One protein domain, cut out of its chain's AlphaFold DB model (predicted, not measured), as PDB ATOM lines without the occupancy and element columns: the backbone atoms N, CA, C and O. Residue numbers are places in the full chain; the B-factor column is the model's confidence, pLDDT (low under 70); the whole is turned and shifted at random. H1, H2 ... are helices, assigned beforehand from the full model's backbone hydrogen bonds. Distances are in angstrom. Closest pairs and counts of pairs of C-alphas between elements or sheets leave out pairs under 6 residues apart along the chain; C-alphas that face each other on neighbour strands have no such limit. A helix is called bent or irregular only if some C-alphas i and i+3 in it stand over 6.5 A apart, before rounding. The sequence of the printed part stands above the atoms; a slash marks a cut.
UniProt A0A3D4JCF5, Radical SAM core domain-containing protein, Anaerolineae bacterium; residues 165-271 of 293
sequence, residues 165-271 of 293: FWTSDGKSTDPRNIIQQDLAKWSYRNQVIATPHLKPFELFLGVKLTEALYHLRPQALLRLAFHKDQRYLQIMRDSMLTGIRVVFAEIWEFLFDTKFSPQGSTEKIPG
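Overview. This is residues 165 to 271 of the 293 residues of the protein "Radical SAM core domain-containing protein" of Anaerolineae bacterium (UniProt A0A3D4JCF5). Two long helices, H2 and H4, run side by side in opposite ways as a long, loose U, with the short helix H3 at the turn between them. At the other end of the U is a head made mostly of loops: the long stretch from 173 to 199, the tail from 258 to 271, and the small helix H1. The printed part has 107 residues with four named helices, in the order H1, H2, H3, H4, and no named strand; the class is all helix. The whole is loose, with a radius of gyration of the C-alphas of 17.9 A, and spans 55 by 27 by 23 A.

Along the chain. Start at H1, residues 168 to 172, with C-alpha 168 at (29.704, -11.212, -19.639). Next find H2, residues 200 to 215, which begins at C-alpha 200 at (35.966, -5.237, -41.143) and runs 22.8 A. H3, residues 218 to 226, covers 12.0 A. H4, residues 230 to 257, runs 39.0 A to C-alpha 257 at (49.861, -5.438, -40.095); it is neither bent nor irregular, but only just: C-alphas 254 and 257 are 6.0 A apart.

Arrangement. H1 is apart from H2, H3 and H4. H2 and H4 are close but not clearly touching, their closest C-alphas, Lys 208 and Val 247, 7.5 A apart; they run opposite ways at a shallow tilt of 15 degrees. H2 and H3 are close but not clearly touching, with His 215 and Leu 221 the closest C-alphas at 7.7 A. H3 and H4 only just touch, with 3 pairs of C-alphas within 8 A, H4 with residues 233 to 237 alone; the closest C-alphas are Leu 224 and Leu 233, 6.3 A apart. In H1, H2, H3 and H4 every O i to N i+4 pair is within hydrogen-bond range.

Size, cuts and confidence. The two C-alphas farthest apart, Lys 228 and Glu 267, are 55.4 A apart. Residues 216 to 222, of which 218 to 222 belong to H3, and residues 226 to 231 stand free. The link from H1 to H2 is long. The printed part has no cut, and no printed residue is under 70 in pLDDT.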
ATOM      1  N   PHE A 165      37.273 -13.660 -22.259       88.50
ATOM      2  CA  PHE A 165      36.552 -14.865 -21.815       88.50
ATOM      3  C   PHE A 165      35.943 -14.797 -20.397       88.50
ATOM      4  O   PHE A 165      35.040 -15.570 -20.070       88.50
ATOM      5  N   TRP A 166      36.454 -13.926 -19.520       86.00
ATOM      6  CA  TRP A 166      35.955 -13.759 -18.152       86.00
ATOM      7  C   TRP A 166      34.793 -12.763 -18.030       86.00
ATOM      8  O   TRP A 166      34.111 -12.771 -16.997       86.00
ATOM      9  N   THR A 167      34.549 -11.921 -19.039       86.25
ATOM     10  CA  THR A 167      33.474 -10.916 -19.037       86.25
ATOM     11  C   THR A 167      32.124 -11.536 -19.399       86.25
ATOM     12  O   THR A 167      32.042 -12.698 -19.796       86.25
ATOM     13  N   SER A 168      31.041 -10.775 -19.214       84.88
ATOM     14  CA  SER A 168      29.704 -11.212 -19.639       84.88
ATOM     15  C   SER A 168      29.662 -11.424 -21.153       84.88
ATOM     16  O   SER A 168      29.272 -12.500 -21.599       84.88
ATOM     17  N   ASP A 169      30.172 -10.453 -21.915       82.69
ATOM     18  CA  ASP A 169      30.209 -10.512 -23.379       82.69
ATOM     19  C   ASP A 169      31.089 -11.651 -23.883       82.69
ATOM     20  O   ASP A 169      30.712 -12.364 -24.805       82.69
ATOM     21  N   GLY A 170      32.236 -11.907 -23.244       86.38
ATOM     22  CA  GLY A 170      33.060 -13.065 -23.585       86.38
ATOM     23  C   GLY A 170      32.352 -14.397 -23.357       86.38
ATOM     24  O   GLY A 170      32.555 -15.335 -24.112       86.38
ATOM     25  N   LYS A 171      31.483 -14.506 -22.349       87.12
ATOM     26  CA  LYS A 171      30.738 -15.749 -22.096       87.12
ATOM     27  C   LYS A 171      29.568 -15.952 -23.057       87.12
ATOM     28  O   LYS A 171      29.204 -17.102 -23.294       87.12
ATOM     29  N   SER A 172      28.970 -14.874 -23.563       86.25
ATOM     30  CA  SER A 172      27.851 -14.921 -24.515       86.25
ATOM     31  C   SER A 172      28.296 -14.935 -25.979       86.25
ATOM     32  O   SER A 172      27.524 -15.348 -26.842       86.25
ATOM     33  N   THR A 173      29.526 -14.505 -26.268       88.38
ATOM     34  CA  THR A 173      30.071 -14.454 -27.628       88.38
ATOM     35  C   THR A 173      30.280 -15.856 -28.192       88.38
ATOM     36  O   THR A 173      30.960 -16.688 -27.593       88.38
ATOM     37  N   ASP A 174      29.758 -16.096 -29.395       89.81
ATOM     38  CA  ASP A 174      30.107 -17.275 -30.186       89.81
ATOM     39  C   ASP A 174      31.574 -17.166 -30.647       89.81
ATOM     40  O   ASP A 174      31.897 -16.239 -31.402       89.81
ATOM     41  N   PRO A 175      32.468 -18.094 -30.248       90.62
ATOM     42  CA  PRO A 175      33.870 -18.070 -30.654       90.62
ATOM     43  C   PRO A 175      34.063 -17.995 -32.169       90.62
ATOM     44  O   PRO A 175      35.026 -17.389 -32.627       90.62
ATOM     45  N   ARG A 176      33.125 -18.530 -32.960       89.69
ATOM     46  CA  ARG A 176      33.183 -18.514 -34.429       89.69
ATOM     47  C   ARG A 176      33.152 -17.104 -35.014       89.69
ATOM     48  O   ARG A 176      33.598 -16.910 -36.142       89.69
ATOM     49  N   ASN A 177      32.668 -16.121 -34.260       92.12
ATOM     50  CA  ASN A 177      32.668 -14.721 -34.672       92.12
ATOM     51  C   ASN A 177      34.001 -14.015 -34.397       92.12
ATOM     52  O   ASN A 177      34.170 -12.876 -34.819       92.12
ATOM     53  N   ILE A 178      34.962 -14.659 -33.730       93.19
ATOM     54  CA  ILE A 178      36.296 -14.092 -33.523       93.19
ATOM     55  C   ILE A 178      37.080 -14.122 -34.836       93.19
ATOM     56  O   ILE A 178      37.396 -15.190 -35.367       93.19
ATOM     57  N   ILE A 179      37.427 -12.929 -35.317       93.75
ATOM     58  CA  ILE A 179      38.185 -12.690 -36.554       93.75
ATOM     59  C   ILE A 179      39.625 -12.245 -36.290       93.75
ATOM     60  O   ILE A 179      40.386 -12.058 -37.234       93.75
ATOM     61  N   GLN A 180      40.028 -12.083 -35.028       94.06
ATOM     62  CA  GLN A 180      41.410 -11.792 -34.652       94.06
ATOM     63  C   GLN A 180      41.829 -12.664 -33.470       94.06
ATOM     64  O   GLN A 180      41.341 -12.481 -32.358       94.06
ATOM     65  N   GLN A 181      42.735 -13.610 -33.708       90.31
ATOM     66  CA  GLN A 181      43.208 -14.537 -32.676       90.31
ATOM     67  C   GLN A 181      44.477 -14.045 -31.968       90.31
ATOM     68  O   GLN A 181      44.772 -14.514 -30.870       90.31
ATOM     69  N   ASP A 182      45.216 -13.104 -32.565       91.38
ATOM     70  CA  ASP A 182      46.409 -12.534 -31.944       91.38
ATOM     71  C   ASP A 182      46.023 -11.668 -30.741       91.38
ATOM     72  O   ASP A 182      45.464 -10.581 -30.895       91.38
ATOM     73  N   LEU A 183      46.359 -12.140 -29.539       90.12
ATOM     74  CA  LEU A 183      46.094 -11.448 -28.278       90.12
ATOM     75  C   LEU A 183      46.768 -10.072 -28.189       90.12
ATOM     76  O   LEU A 183      46.269  -9.216 -27.464       90.12
ATOM     77  N   ALA A 184      47.843  -9.809 -28.943       91.19
ATOM     78  CA  ALA A 184      48.447  -8.475 -28.998       91.19
ATOM     79  C   ALA A 184      47.493  -7.423 -29.596       91.19
ATOM     80  O   ALA A 184      47.631  -6.231 -29.327       91.19
ATOM     81  N   LYS A 185      46.491  -7.861 -30.369       91.94
ATOM     82  CA  LYS A 185      45.439  -7.017 -30.952       91.94
ATOM     83  C   LYS A 185      44.190  -6.914 -30.067       91.94
ATOM     84  O   LYS A 185      43.229  -6.249 -30.430       91.94
ATOM     85  N   TRP A 186      44.172  -7.528 -28.884       92.69
ATOM     86  CA  TRP A 186      43.031  -7.479 -27.954       92.69
ATOM     87  C   TRP A 186      43.148  -6.284 -27.001       92.69
ATOM     88  O   TRP A 186      43.085  -6.420 -25.781       92.69
ATOM     89  N   SER A 187      43.366  -5.103 -27.581       89.94
ATOM     90  CA  SER A 187      43.685  -3.847 -26.890       89.94
ATOM     91  C   SER A 187      42.529  -2.839 -26.888       89.94
ATOM     92  O   SER A 187      42.738  -1.672 -26.565       89.94
ATOM     93  N   TYR A 188      41.326  -3.249 -27.312       92.31
ATOM     94  CA  TYR A 188      40.176  -2.380 -27.611       92.31
ATOM     95  C   TYR A 188      40.384  -1.392 -28.775       92.31
ATOM     96  O   TYR A 188      39.449  -0.675 -29.134       92.31
ATOM     97  N   ARG A 189      41.568  -1.357 -29.403       92.75
ATOM     98  CA  ARG A 189      41.863  -0.523 -30.586       92.75
ATOM     99  C   ARG A 189      41.725  -1.274 -31.908       92.75
ATOM    100  O   ARG A 189      41.568  -0.643 -32.950       92.75
ATOM    101  N   ASN A 190      41.702  -2.604 -31.872       94.25
ATOM    102  CA  ASN A 190      41.505  -3.438 -33.053       94.25
ATOM    103  C   ASN A 190      40.156  -4.147 -33.029       94.25
ATOM    104  O   ASN A 190      39.614  -4.488 -31.980       94.25
ATOM    105  N   GLN A 191      39.657  -4.440 -34.224       94.31
ATOM    106  CA  GLN A 191      38.508  -5.314 -34.393       94.31
ATOM    107  C   GLN A 191      38.916  -6.752 -34.098       94.31
ATOM    108  O   GLN A 191      39.831  -7.282 -34.731       94.31
ATOM    109  N   VAL A 192      38.216  -7.381 -33.160       93.75
ATOM    110  CA  VAL A 192      38.455  -8.788 -32.812       93.75
ATOM    111  C   VAL A 192      37.264  -9.696 -33.081       93.75
ATOM    112  O   VAL A 192      37.441 -10.903 -33.239       93.75
ATOM    113  N   ILE A 193      36.071  -9.117 -33.211       92.25
ATOM    114  CA  ILE A 193      34.816  -9.816 -33.472       92.25
ATOM    115  C   ILE A 193      34.191  -9.313 -34.781       92.25
ATOM    116  O   ILE A 193      34.237  -8.119 -35.082       92.25
ATOM    117  N   ALA A 194      33.639 -10.230 -35.573       91.56
ATOM    118  CA  ALA A 194      32.860  -9.911 -36.762       91.56
ATOM    119  C   ALA A 194      31.541  -9.234 -36.380       91.56
ATOM    120  O   ALA A 194      30.890  -9.631 -35.413       91.56
ATOM    121  N   THR A 195      31.114  -8.263 -37.183       89.81
ATOM    122  CA  THR A 195      29.765  -7.701 -37.098       89.81
ATOM    123  C   THR A 195      28.857  -8.338 -38.155       89.81
ATOM    124  O   THR A 195      29.351  -8.815 -39.179       89.81
ATOM    125  N   PRO A 196      27.528  -8.379 -37.941       85.56
ATOM    126  CA  PRO A 196      26.626  -9.070 -38.866       85.56
ATOM    127  C   PRO A 196      26.485  -8.385 -40.233       85.56
ATOM    128  O   PRO A 196      26.336  -9.072 -41.242       85.56
ATOM    129  N   HIS A 197      26.524  -7.046 -40.276       91.69
ATOM    130  CA  HIS A 197      26.144  -6.271 -41.471       91.69
ATOM    131  C   HIS A 197      27.295  -5.513 -42.138       91.69
ATOM    132  O   HIS A 197      27.095  -4.967 -43.221       91.69
ATOM    133  N   LEU A 198      28.477  -5.447 -41.518       93.44
ATOM    134  CA  LEU A 198      29.626  -4.706 -42.045       93.44
ATOM    135  C   LEU A 198      30.852  -5.603 -42.157       93.44
ATOM    136  O   LEU A 198      31.195  -6.354 -41.247       93.44
ATOM    137  N   LYS A 199      31.583  -5.465 -43.260       94.00
ATOM    138  CA  LYS A 199      32.926  -6.036 -43.372       94.00
ATOM    139  C   LYS A 199      33.886  -5.281 -42.447       94.00
ATOM    140  O   LYS A 199      33.686  -4.086 -42.211       94.00
ATOM    141  N   PRO A 200      35.004  -5.900 -42.023       94.06
ATOM    142  CA  PRO A 200      35.966  -5.237 -41.143       94.06
ATOM    143  C   PRO A 200      36.474  -3.885 -41.665       94.06
ATOM    144  O   PRO A 200      36.606  -2.922 -40.913       94.06
ATOM    145  N   PHE A 201      36.698  -3.780 -42.979       95.25
ATOM    146  CA  PHE A 201      37.084  -2.517 -43.616       95.25
ATOM    147  C   PHE A 201      35.980  -1.451 -43.554       95.25
ATOM    148  O   PHE A 201      36.278  -0.285 -43.321       95.25
ATOM    149  N   GLU A 202      34.713  -1.828 -43.737       95.88
ATOM    150  CA  GLU A 202      33.588  -0.885 -43.700       95.88
ATOM    151  C   GLU A 202      33.386  -0.332 -42.291       95.88
ATOM    152  O   GLU A 202      33.239   0.877 -42.120       95.88
ATOM    153  N   LEU A 203      33.462  -1.202 -41.276       95.31
ATOM    154  CA  LEU A 203      33.422  -0.775 -39.881       95.31
ATOM    155  C   LEU A 203      34.614   0.131 -39.549       95.31
ATOM    156  O   LEU A 203      34.421   1.198 -38.972       95.31
ATOM    157  N   PHE A 204      35.830  -0.248 -39.961       96.19
ATOM    158  CA  PHE A 204      37.030   0.566 -39.745       96.19
ATOM    159  C   PHE A 204      36.882   1.960 -40.357       96.19
ATOM    160  O   PHE A 204      37.096   2.968 -39.683       96.19
ATOM    161  N   LEU A 205      36.467   2.021 -41.625       96.31
ATOM    162  CA  LEU A 205      36.235   3.267 -42.341       96.31
ATOM    163  C   LEU A 205      35.170   4.118 -41.638       96.31
ATOM    164  O   LEU A 205      35.389   5.306 -41.422       96.31
ATOM    165  N   GLY A 206      34.048   3.517 -41.241       95.62
ATOM    166  CA  GLY A 206      32.972   4.200 -40.526       95.62
ATOM    167  C   GLY A 206      33.423   4.814 -39.196       95.62
ATOM    168  O   GLY A 206      33.101   5.970 -38.910       95.62
ATOM    169  N   VAL A 207      34.219   4.077 -38.415       95.38
ATOM    170  CA  VAL A 207      34.808   4.561 -37.156       95.38
ATOM    171  C   VAL A 207      35.769   5.723 -37.410       95.38
ATOM    172  O   VAL A 207      35.616   6.775 -36.793       95.38
ATOM    173  N   LYS A 208      36.704   5.595 -38.362       96.44
ATOM    174  CA  LYS A 208      37.675   6.665 -38.666       96.44
ATOM    175  C   LYS A 208      37.007   7.920 -39.224       96.44
ATOM    176  O   LYS A 208      37.387   9.030 -38.855       96.44
ATOM    177  N   LEU A 209      35.987   7.761 -40.070       95.62
ATOM    178  CA  LEU A 209      35.176   8.882 -40.549       95.62
ATOM    179  C   LEU A 209      34.453   9.569 -39.396       95.62
ATOM    180  O   LEU A 209      34.421  10.793 -39.343       95.62
ATOM    181  N   THR A 210      33.917   8.796 -38.456       94.94
ATOM    182  CA  THR A 210      33.250   9.342 -37.278       94.94
ATOM    183  C   THR A 210      34.225  10.123 -36.404       94.94
ATOM    184  O   THR A 210      33.948  11.277 -36.095       94.94
ATOM    185  N   GLU A 211      35.389   9.562 -36.067       95.25
ATOM    186  CA  GLU A 211      36.425  10.271 -35.308       95.25
ATOM    187  C   GLU A 211      36.853  11.569 -36.011       95.25
ATOM    188  O   GLU A 211      36.922  12.620 -35.370       95.25
ATOM    189  N   ALA A 212      37.095  11.528 -37.324       95.38
ATOM    190  CA  ALA A 212      37.516  12.698 -38.090       95.38
ATOM    191  C   ALA A 212      36.425  13.777 -38.149       95.38
ATOM    192  O   ALA A 212      36.669  14.926 -37.782       95.38
ATOM    193  N   LEU A 213      35.210  13.421 -38.575       95.88
ATOM    194  CA  LEU A 213      34.093  14.362 -38.692       95.88
ATOM    195  C   LEU A 213      33.696  14.934 -37.330       95.88
ATOM    196  O   LEU A 213      33.329  16.106 -37.242       95.88
ATOM    197  N   TYR A 214      33.801  14.133 -36.269       96.06
ATOM    198  CA  TYR A 214      33.521  14.581 -34.917       96.06
ATOM    199  C   TYR A 214      34.500  15.666 -34.474       96.06
ATOM    200  O   TYR A 214      34.068  16.750 -34.087       96.06
ATOM    201  N   HIS A 215      35.808  15.423 -34.557       95.81
ATOM    202  CA  HIS A 215      36.810  16.382 -34.078       95.81
ATOM    203  C   HIS A 215      36.976  17.599 -35.004       95.81
ATOM    204  O   HIS A 215      37.390  18.662 -34.547       95.81
ATOM    205  N   LEU A 216      36.594  17.485 -36.280       95.38
ATOM    206  CA  LEU A 216      36.591  18.593 -37.242       95.38
ATOM    207  C   LEU A 216      35.275  19.387 -37.266       95.38
ATOM    208  O   LEU A 216      35.129  20.309 -38.073       95.38
ATOM    209  N   ARG A 217      34.303  19.061 -36.404       95.81
ATOM    210  CA  ARG A 217      33.018  19.771 -36.378       95.81
ATOM    211  C   ARG A 217      33.210  21.259 -36.039       95.81
ATOM    212  O   ARG A 217      34.046  21.584 -35.190       95.81
ATOM    213  N   PRO A 218      32.394  22.176 -36.599       95.69
ATOM    214  CA  PRO A 218      32.581  23.618 -36.417       95.69
ATOM    215  C   PRO A 218      32.677  24.057 -34.953       95.69
ATOM    216  O   PRO A 218      33.536  24.858 -34.609       95.69
ATOM    217  N   GLN A 219      31.844  23.496 -34.071       93.44
ATOM    218  CA  GLN A 219      31.851  23.836 -32.645       93.44
ATOM    219  C   GLN A 219      33.181  23.481 -31.960       93.44
ATOM    220  O   GLN A 219      33.692  24.283 -31.181       93.44
ATOM    221  N   ALA A 220      33.775  22.327 -32.282       94.62
ATOM    222  CA  ALA A 220      35.068  21.923 -31.736       94.62
ATOM    223  C   ALA A 220      36.200  22.837 -32.231       94.62
ATOM    224  O   ALA A 220      37.024  23.286 -31.436       94.62
ATOM    225  N   LEU A 221      36.193  23.192 -33.521       95.25
ATOM    226  CA  LEU A 221      37.176  24.114 -34.100       95.25
ATOM    227  C   LEU A 221      37.056  25.528 -33.518       95.25
ATOM    228  O   LEU A 221      38.064  26.149 -33.187       95.25
ATOM    229  N   LEU A 222      35.828  26.024 -33.336       95.19
ATOM    230  CA  LEU A 222      35.571  27.311 -32.691       95.19
ATOM    231  C   LEU A 222      36.058  27.312 -31.238       95.19
ATOM    232  O   LEU A 222      36.678  28.284 -30.811       95.19
ATOM    233  N   ARG A 223      35.844  26.220 -30.490       94.06
ATOM    234  CA  ARG A 223      36.416  26.070 -29.144       94.06
ATOM    235  C   ARG A 223      37.940  26.134 -29.190       94.06
ATOM    236  O   ARG A 223      38.528  26.934 -28.473       94.06
ATOM    237  N   LEU A 224      38.587  25.386 -30.079       93.81
ATOM    238  CA  LEU A 224      40.048  25.383 -30.191       93.81
ATOM    239  C   LEU A 224      40.640  26.752 -30.588       93.81
ATOM    240  O   LEU A 224      41.781  27.061 -30.236       93.81
ATOM    241  N   ALA A 225      39.881  27.571 -31.319       93.06
ATOM    242  CA  ALA A 225      40.305  28.900 -31.753       93.06
ATOM    243  C   ALA A 225      40.068  29.997 -30.699       93.06
ATOM    244  O   ALA A 225      40.888  30.908 -30.584       93.06
ATOM    245  N   PHE A 226      38.965  29.926 -29.943       93.81
ATOM    246  CA  PHE A 226      38.468  31.050 -29.136       93.81
ATOM    247  C   PHE A 226      38.313  30.764 -27.633       93.81
ATOM    248  O   PHE A 226      37.816  31.624 -26.902       93.81
ATOM    249  N   HIS A 227      38.715  29.587 -27.137       93.69
ATOM    250  CA  HIS A 227      38.659  29.303 -25.700       93.69
ATOM    251  C   HIS A 227      39.555  30.262 -24.897       93.69
ATOM    252  O   HIS A 227      40.653  30.613 -25.324       93.69
ATOM    253  N   LYS A 228      39.095  30.700 -23.719       93.69
ATOM    254  CA  LYS A 228      39.809  31.707 -22.909       93.69
ATOM    255  C   LYS A 228      40.917  31.103 -22.041       93.69
ATOM    256  O   LYS A 228      41.935  31.752 -21.809       93.69
ATOM    257  N   ASP A 229      40.712  29.878 -21.562       94.94
ATOM    258  CA  ASP A 229      41.677  29.170 -20.719       94.94
ATOM    259  C   ASP A 229      42.850  28.629 -21.558       94.94
ATOM    260  O   ASP A 229      42.661  27.801 -22.453       94.94
ATOM    261  N   GLN A 230      44.063  29.119 -21.274       94.00
ATOM    262  CA  GLN A 230      45.280  28.762 -22.012       94.00
ATOM    263  C   GLN A 230      45.743  27.329 -21.739       94.00
ATOM    264  O   GLN A 230      46.245  26.671 -22.649       94.00
ATOM    265  N   ARG A 231      45.552  26.830 -20.510       94.06
ATOM    266  CA  ARG A 231      45.922  25.458 -20.139       94.06
ATOM    267  C   ARG A 231      45.041  24.468 -20.894       94.06
ATOM    268  O   ARG A 231      45.564  23.562 -21.532       94.06
ATOM    269  N   TYR A 232      43.730  24.700 -20.912       95.44
ATOM    270  CA  TYR A 232      42.772  23.940 -21.713       95.44
ATOM    271  C   TYR A 232      43.166  23.935 -23.196       95.44
ATOM    272  O   TYR A 232      43.229  22.872 -23.808       95.44
ATOM    273  N   LEU A 233      43.487  25.099 -23.778       95.81
ATOM    274  CA  LEU A 233      43.886  25.186 -25.188       95.81
ATOM    275  C   LEU A 233      45.150  24.387 -25.497       95.81
ATOM    276  O   LEU A 233      45.199  23.701 -26.518       95.81
ATOM    277  N   GLN A 234      46.172  24.492 -24.648       94.88
ATOM    278  CA  GLN A 234      47.423  23.769 -24.843       94.88
ATOM    279  C   GLN A 234      47.189  22.259 -24.809       94.88
ATOM    280  O   GLN A 234      47.547  21.557 -25.751       94.88
ATOM    281  N   ILE A 235      46.479  21.789 -23.786       94.75
ATOM    282  CA  ILE A 235      46.148  20.378 -23.612       94.75
ATOM    283  C   ILE A 235      45.303  19.856 -24.785       94.75
ATOM    284  O   ILE A 235      45.586  18.786 -25.330       94.75
ATOM    285  N   MET A 236      44.303  20.617 -25.238       96.06
ATOM    286  CA  MET A 236      43.494  20.241 -26.398       96.06
ATOM    287  C   MET A 236      44.320  20.180 -27.686       96.06
ATOM    288  O   MET A 236      44.165  19.234 -28.454       96.06
ATOM    289  N   ARG A 237      45.233  21.129 -27.932       95.06
ATOM    290  CA  ARG A 237      46.119  21.094 -29.112       95.06
ATOM    291  C   ARG A 237      47.026  19.870 -29.098       95.06
ATOM    292  O   ARG A 237      47.102  19.169 -30.107       95.06
ATOM    293  N   ASP A 238      47.651  19.586 -27.962       94.19
ATOM    294  CA  ASP A 238      48.538  18.433 -27.800       94.19
ATOM    295  C   ASP A 238      47.767  17.114 -27.970       94.19
ATOM    296  O   ASP A 238      48.232  16.193 -28.653       94.19
ATOM    297  N   SER A 239      46.540  17.055 -27.441       94.19
ATOM    298  CA  SER A 239      45.627  15.920 -27.616       94.19
ATOM    299  C   SER A 239      45.248  15.713 -29.077       94.19
ATOM    300  O   SER A 239      45.329  14.592 -29.570       94.19
ATOM    301  N   MET A 240      44.875  16.777 -29.797       94.50
ATOM    302  CA  MET A 240      44.493  16.683 -31.210       94.50
ATOM    303  C   MET A 240      45.680  16.277 -32.091       94.50
ATOM    304  O   MET A 240      45.532  15.417 -32.957       94.50
ATOM    305  N   LEU A 241      46.876  16.828 -31.852       94.69
ATOM    306  CA  LEU A 241      48.094  16.441 -32.575       94.69
ATOM    307  C   LEU A 241      48.454  14.972 -32.339       94.69
ATOM    308  O   LEU A 241      48.819  14.259 -33.278       94.69
ATOM    309  N   THR A 242      48.336  14.510 -31.096       94.31
ATOM    310  CA  THR A 242      48.554  13.104 -30.746       94.31
ATOM    311  C   THR A 242      47.497  12.215 -31.394       94.31
ATOM    312  O   THR A 242      47.850  11.223 -32.025       94.31
ATOM    313  N   GLY A 243      46.223  12.608 -31.338       94.06
ATOM    314  CA  GLY A 243      45.115  11.901 -31.977       94.06
ATOM    315  C   GLY A 243      45.318  11.723 -33.481       94.06
ATOM    316  O   GLY A 243      45.155  10.619 -33.988       94.06
ATOM    317  N   ILE A 244      45.780  12.759 -34.190       94.19
ATOM    318  CA  ILE A 244      46.113  12.665 -35.622       94.19
ATOM    319  C   ILE A 244      47.193  11.601 -35.864       94.19
ATOM    320  O   ILE A 244      47.040  10.760 -36.749       94.19
ATOM    321  N   ARG A 245      48.271  11.597 -35.066       95.81
ATOM    322  CA  ARG A 245      49.347  10.593 -35.182       95.81
ATOM    323  C   ARG A 245      48.835   9.177 -34.915       95.81
ATOM    324  O   ARG A 245      49.204   8.265 -35.649       95.81
ATOM    325  N   VAL A 246      47.981   9.009 -33.905       93.69
ATOM    326  CA  VAL A 246      47.353   7.721 -33.574       93.69
ATOM    327  C   VAL A 246      46.475   7.241 -34.727       93.69
ATOM    328  O   VAL A 246      46.633   6.108 -35.161       93.69
ATOM    329  N   VAL A 247      45.629   8.102 -35.301       94.25
ATOM    330  CA  VAL A 247      44.781   7.744 -36.450       94.25
ATOM    331  C   VAL A 247      45.622   7.288 -37.644       94.25
ATOM    332  O   VAL A 247      45.298   6.275 -38.263       94.25
ATOM    333  N   PHE A 248      46.728   7.975 -37.954       95.75
ATOM    334  CA  PHE A 248      47.642   7.532 -39.011       95.75
ATOM    335  C   PHE A 248      48.290   6.181 -38.703       95.75
ATOM    336  O   PHE A 248      48.347   5.325 -39.586       95.75
ATOM    337  N   ALA A 249      48.751   5.976 -37.466       95.38
ATOM    338  CA  ALA A 249      49.328   4.704 -37.040       95.38
ATOM    339  C   ALA A 249      48.310   3.560 -37.146       95.38
ATOM    340  O   ALA A 249      48.646   2.481 -37.614       95.38
ATOM    341  N   GLU A 250      47.049   3.805 -36.797       95.31
ATOM    342  CA  GLU A 250      45.983   2.807 -36.890       95.31
ATOM    343  C   GLU A 250      45.579   2.497 -38.325       95.31
ATOM    344  O   GLU A 250      45.315   1.342 -38.640       95.31
ATOM    345  N   ILE A 251      45.540   3.502 -39.205       95.88
ATOM    346  CA  ILE A 251      45.317   3.282 -40.640       95.88
ATOM    347  C   ILE A 251      46.453   2.437 -41.215       95.88
ATOM    348  O   ILE A 251      46.190   1.478 -41.938       95.88
ATOM    349  N   TRP A 252      47.703   2.756 -40.874       96.62
ATOM    350  CA  TRP A 252      48.859   1.973 -41.299       96.62
ATOM    351  C   TRP A 252      48.774   0.529 -40.796       96.62
ATOM    352  O   TRP A 252      48.823  -0.413 -41.585       96.62
ATOM    353  N   GLU A 253      48.571   0.349 -39.493       95.38
ATOM    354  CA  GLU A 253      48.475  -0.967 -38.869       95.38
ATOM    355  C   GLU A 253      47.315  -1.791 -39.451       95.38
ATOM    356  O   GLU A 253      47.460  -2.988 -39.701       95.38
ATOM    357  N   PHE A 254      46.160  -1.170 -39.700       95.38
ATOM    358  CA  PHE A 254      45.014  -1.851 -40.294       95.38
ATOM    359  C   PHE A 254      45.314  -2.342 -41.716       95.38
ATOM    360  O   PHE A 254      44.939  -3.458 -42.069       95.38
ATOM    361  N   LEU A 255      45.987  -1.524 -42.530       94.69
ATOM    362  CA  LEU A 255      46.263  -1.841 -43.933       94.69
ATOM    363  C   LEU A 255      47.397  -2.854 -44.119       94.69
ATOM    364  O   LEU A 255      47.353  -3.628 -45.075       94.69
ATOM    365  N   PHE A 256      48.407  -2.841 -43.244       94.69
ATOM    366  CA  PHE A 256      49.649  -3.589 -43.470       94.69
ATOM    367  C   PHE A 256      49.917  -4.696 -42.444       94.69
ATOM    368  O   PHE A 256      50.450  -5.743 -42.819       94.69
ATOM    369  N   ASP A 257      49.508  -4.517 -41.185       92.31
ATOM    370  CA  ASP A 257      49.861  -5.438 -40.095       92.31
ATOM    371  C   ASP A 257      48.681  -6.314 -39.651       92.31
ATOM    372  O   ASP A 257      48.865  -7.454 -39.217       92.31
ATOM    373  N   THR A 258      47.453  -5.806 -39.761       92.00
ATOM    374  CA  THR A 258      46.255  -6.495 -39.276       92.00
ATOM    375  C   THR A 258      45.814  -7.575 -40.255       92.00
ATOM    376  O   THR A 258      45.338  -7.301 -41.355       92.00
ATOM    377  N   LYS A 259      45.922  -8.835 -39.826       91.50
ATOM    378  CA  LYS A 259      45.446 -10.000 -40.580       91.50
ATOM    379  C   LYS A 259      44.238 -10.599 -39.884       91.50
ATOM    380  O   LYS A 259      44.345 -11.061 -38.748       91.50
ATOM    381  N   PHE A 260      43.098 -10.589 -40.565       92.75
ATOM    382  CA  PHE A 260      41.879 -11.205 -40.056       92.75
ATOM    383  C   PHE A 260      41.852 -12.700 -40.368       92.75
ATOM    384  O   PHE A 260      42.208 -13.136 -41.463       92.75
ATOM    385  N   SER A 261      41.404 -13.478 -39.391       90.75
ATOM    386  CA  SER A 261      41.085 -14.891 -39.556       90.75
ATOM    387  C   SER A 261      39.702 -15.033 -40.205       90.75
ATOM    388  O   SER A 261      38.812 -14.230 -39.909       90.75
ATOM    389  N   PRO A 262      39.478 -16.039 -41.070       87.94
ATOM    390  CA  PRO A 262      38.152 -16.307 -41.614       87.94
ATOM    391  C   PRO A 262      37.133 -16.545 -40.493       87.94
ATOM    392  O   PRO A 262      37.415 -17.272 -39.537       87.94
ATOM    393  N   GLN A 263      35.939 -15.964 -40.611       86.62
ATOM    394  CA  GLN A 263      34.855 -16.225 -39.664       86.62
ATOM    395  C   GLN A 263      34.536 -17.729 -39.641       86.62
ATOM    396  O   GLN A 263      34.503 -18.384 -40.682       86.62
ATOM    397  N   GLY A 264      34.342 -18.287 -38.447       85.12
ATOM    398  CA  GLY A 264      34.156 -19.722 -38.224       85.12
ATOM    399  C   GLY A 264      35.438 -20.513 -37.958       85.12
ATOM    400  O   GLY A 264      35.339 -21.662 -37.547       85.12
ATOM    401  N   SER A 265      36.624 -19.918 -38.135       84.75
ATOM    402  CA  SER A 265      37.911 -20.603 -37.897       84.75
ATOM    403  C   SER A 265      38.283 -20.767 -36.420       84.75
ATOM    404  O   SER A 265      39.193 -21.525 -36.092       84.75
ATOM    405  N   THR A 266      37.599 -20.055 -35.526       85.94
ATOM    406  CA  THR A 266      37.920 -20.022 -34.100       85.94
ATOM    407  C   THR A 266      36.939 -20.902 -33.321       85.94
ATOM    408  O   THR A 266      35.747 -20.612 -33.253       85.94
ATOM    409  N   GLU A 267      37.439 -21.974 -32.705       83.50
ATOM    410  CA  GLU A 267      36.617 -22.905 -31.911       83.50
ATOM    411  C   GLU A 267      36.406 -22.435 -30.466       83.50
ATOM    412  O   GLU A 267      35.465 -22.852 -29.787       83.50
ATOM    413  N   LYS A 268      37.297 -21.571 -29.974       85.88
ATOM    414  CA  LYS A 268      37.344 -21.153 -28.576       85.88
ATOM    415  C   LYS A 268      37.884 -19.739 -28.444       85.88
ATOM    416  O   LYS A 268      38.808 -19.362 -29.158       85.88
ATOM    417  N   ILE A 269      37.342 -18.975 -27.498       84.94
ATOM    418  CA  ILE A 269      37.825 -17.621 -27.228       84.94
ATOM    419  C   ILE A 269      39.274 -17.689 -26.717       84.94
ATOM    420  O   ILE A 269      39.542 -18.418 -25.751       84.94
ATOM    421  N   PRO A 270      40.206 -16.937 -27.331       82.12
ATOM    422  CA  PRO A 270      41.581 -16.830 -26.863       82.12
ATOM    423  C   PRO A 270      41.686 -16.560 -25.353       82.12
ATOM    424  O   PRO A 270      40.969 -15.737 -24.783       82.12
ATOM    425  N   GLY A 271      42.573 -17.298 -24.681       79.19
ATOM    426  CA  GLY A 271      42.797 -17.205 -23.233       79.19
ATOM    427  C   GLY A 271      41.850 -18.036 -22.360       79.19
ATOM    428  O   GLY A 271      42.153 -18.249 -21.187       79.19
TER     429      GLY A 271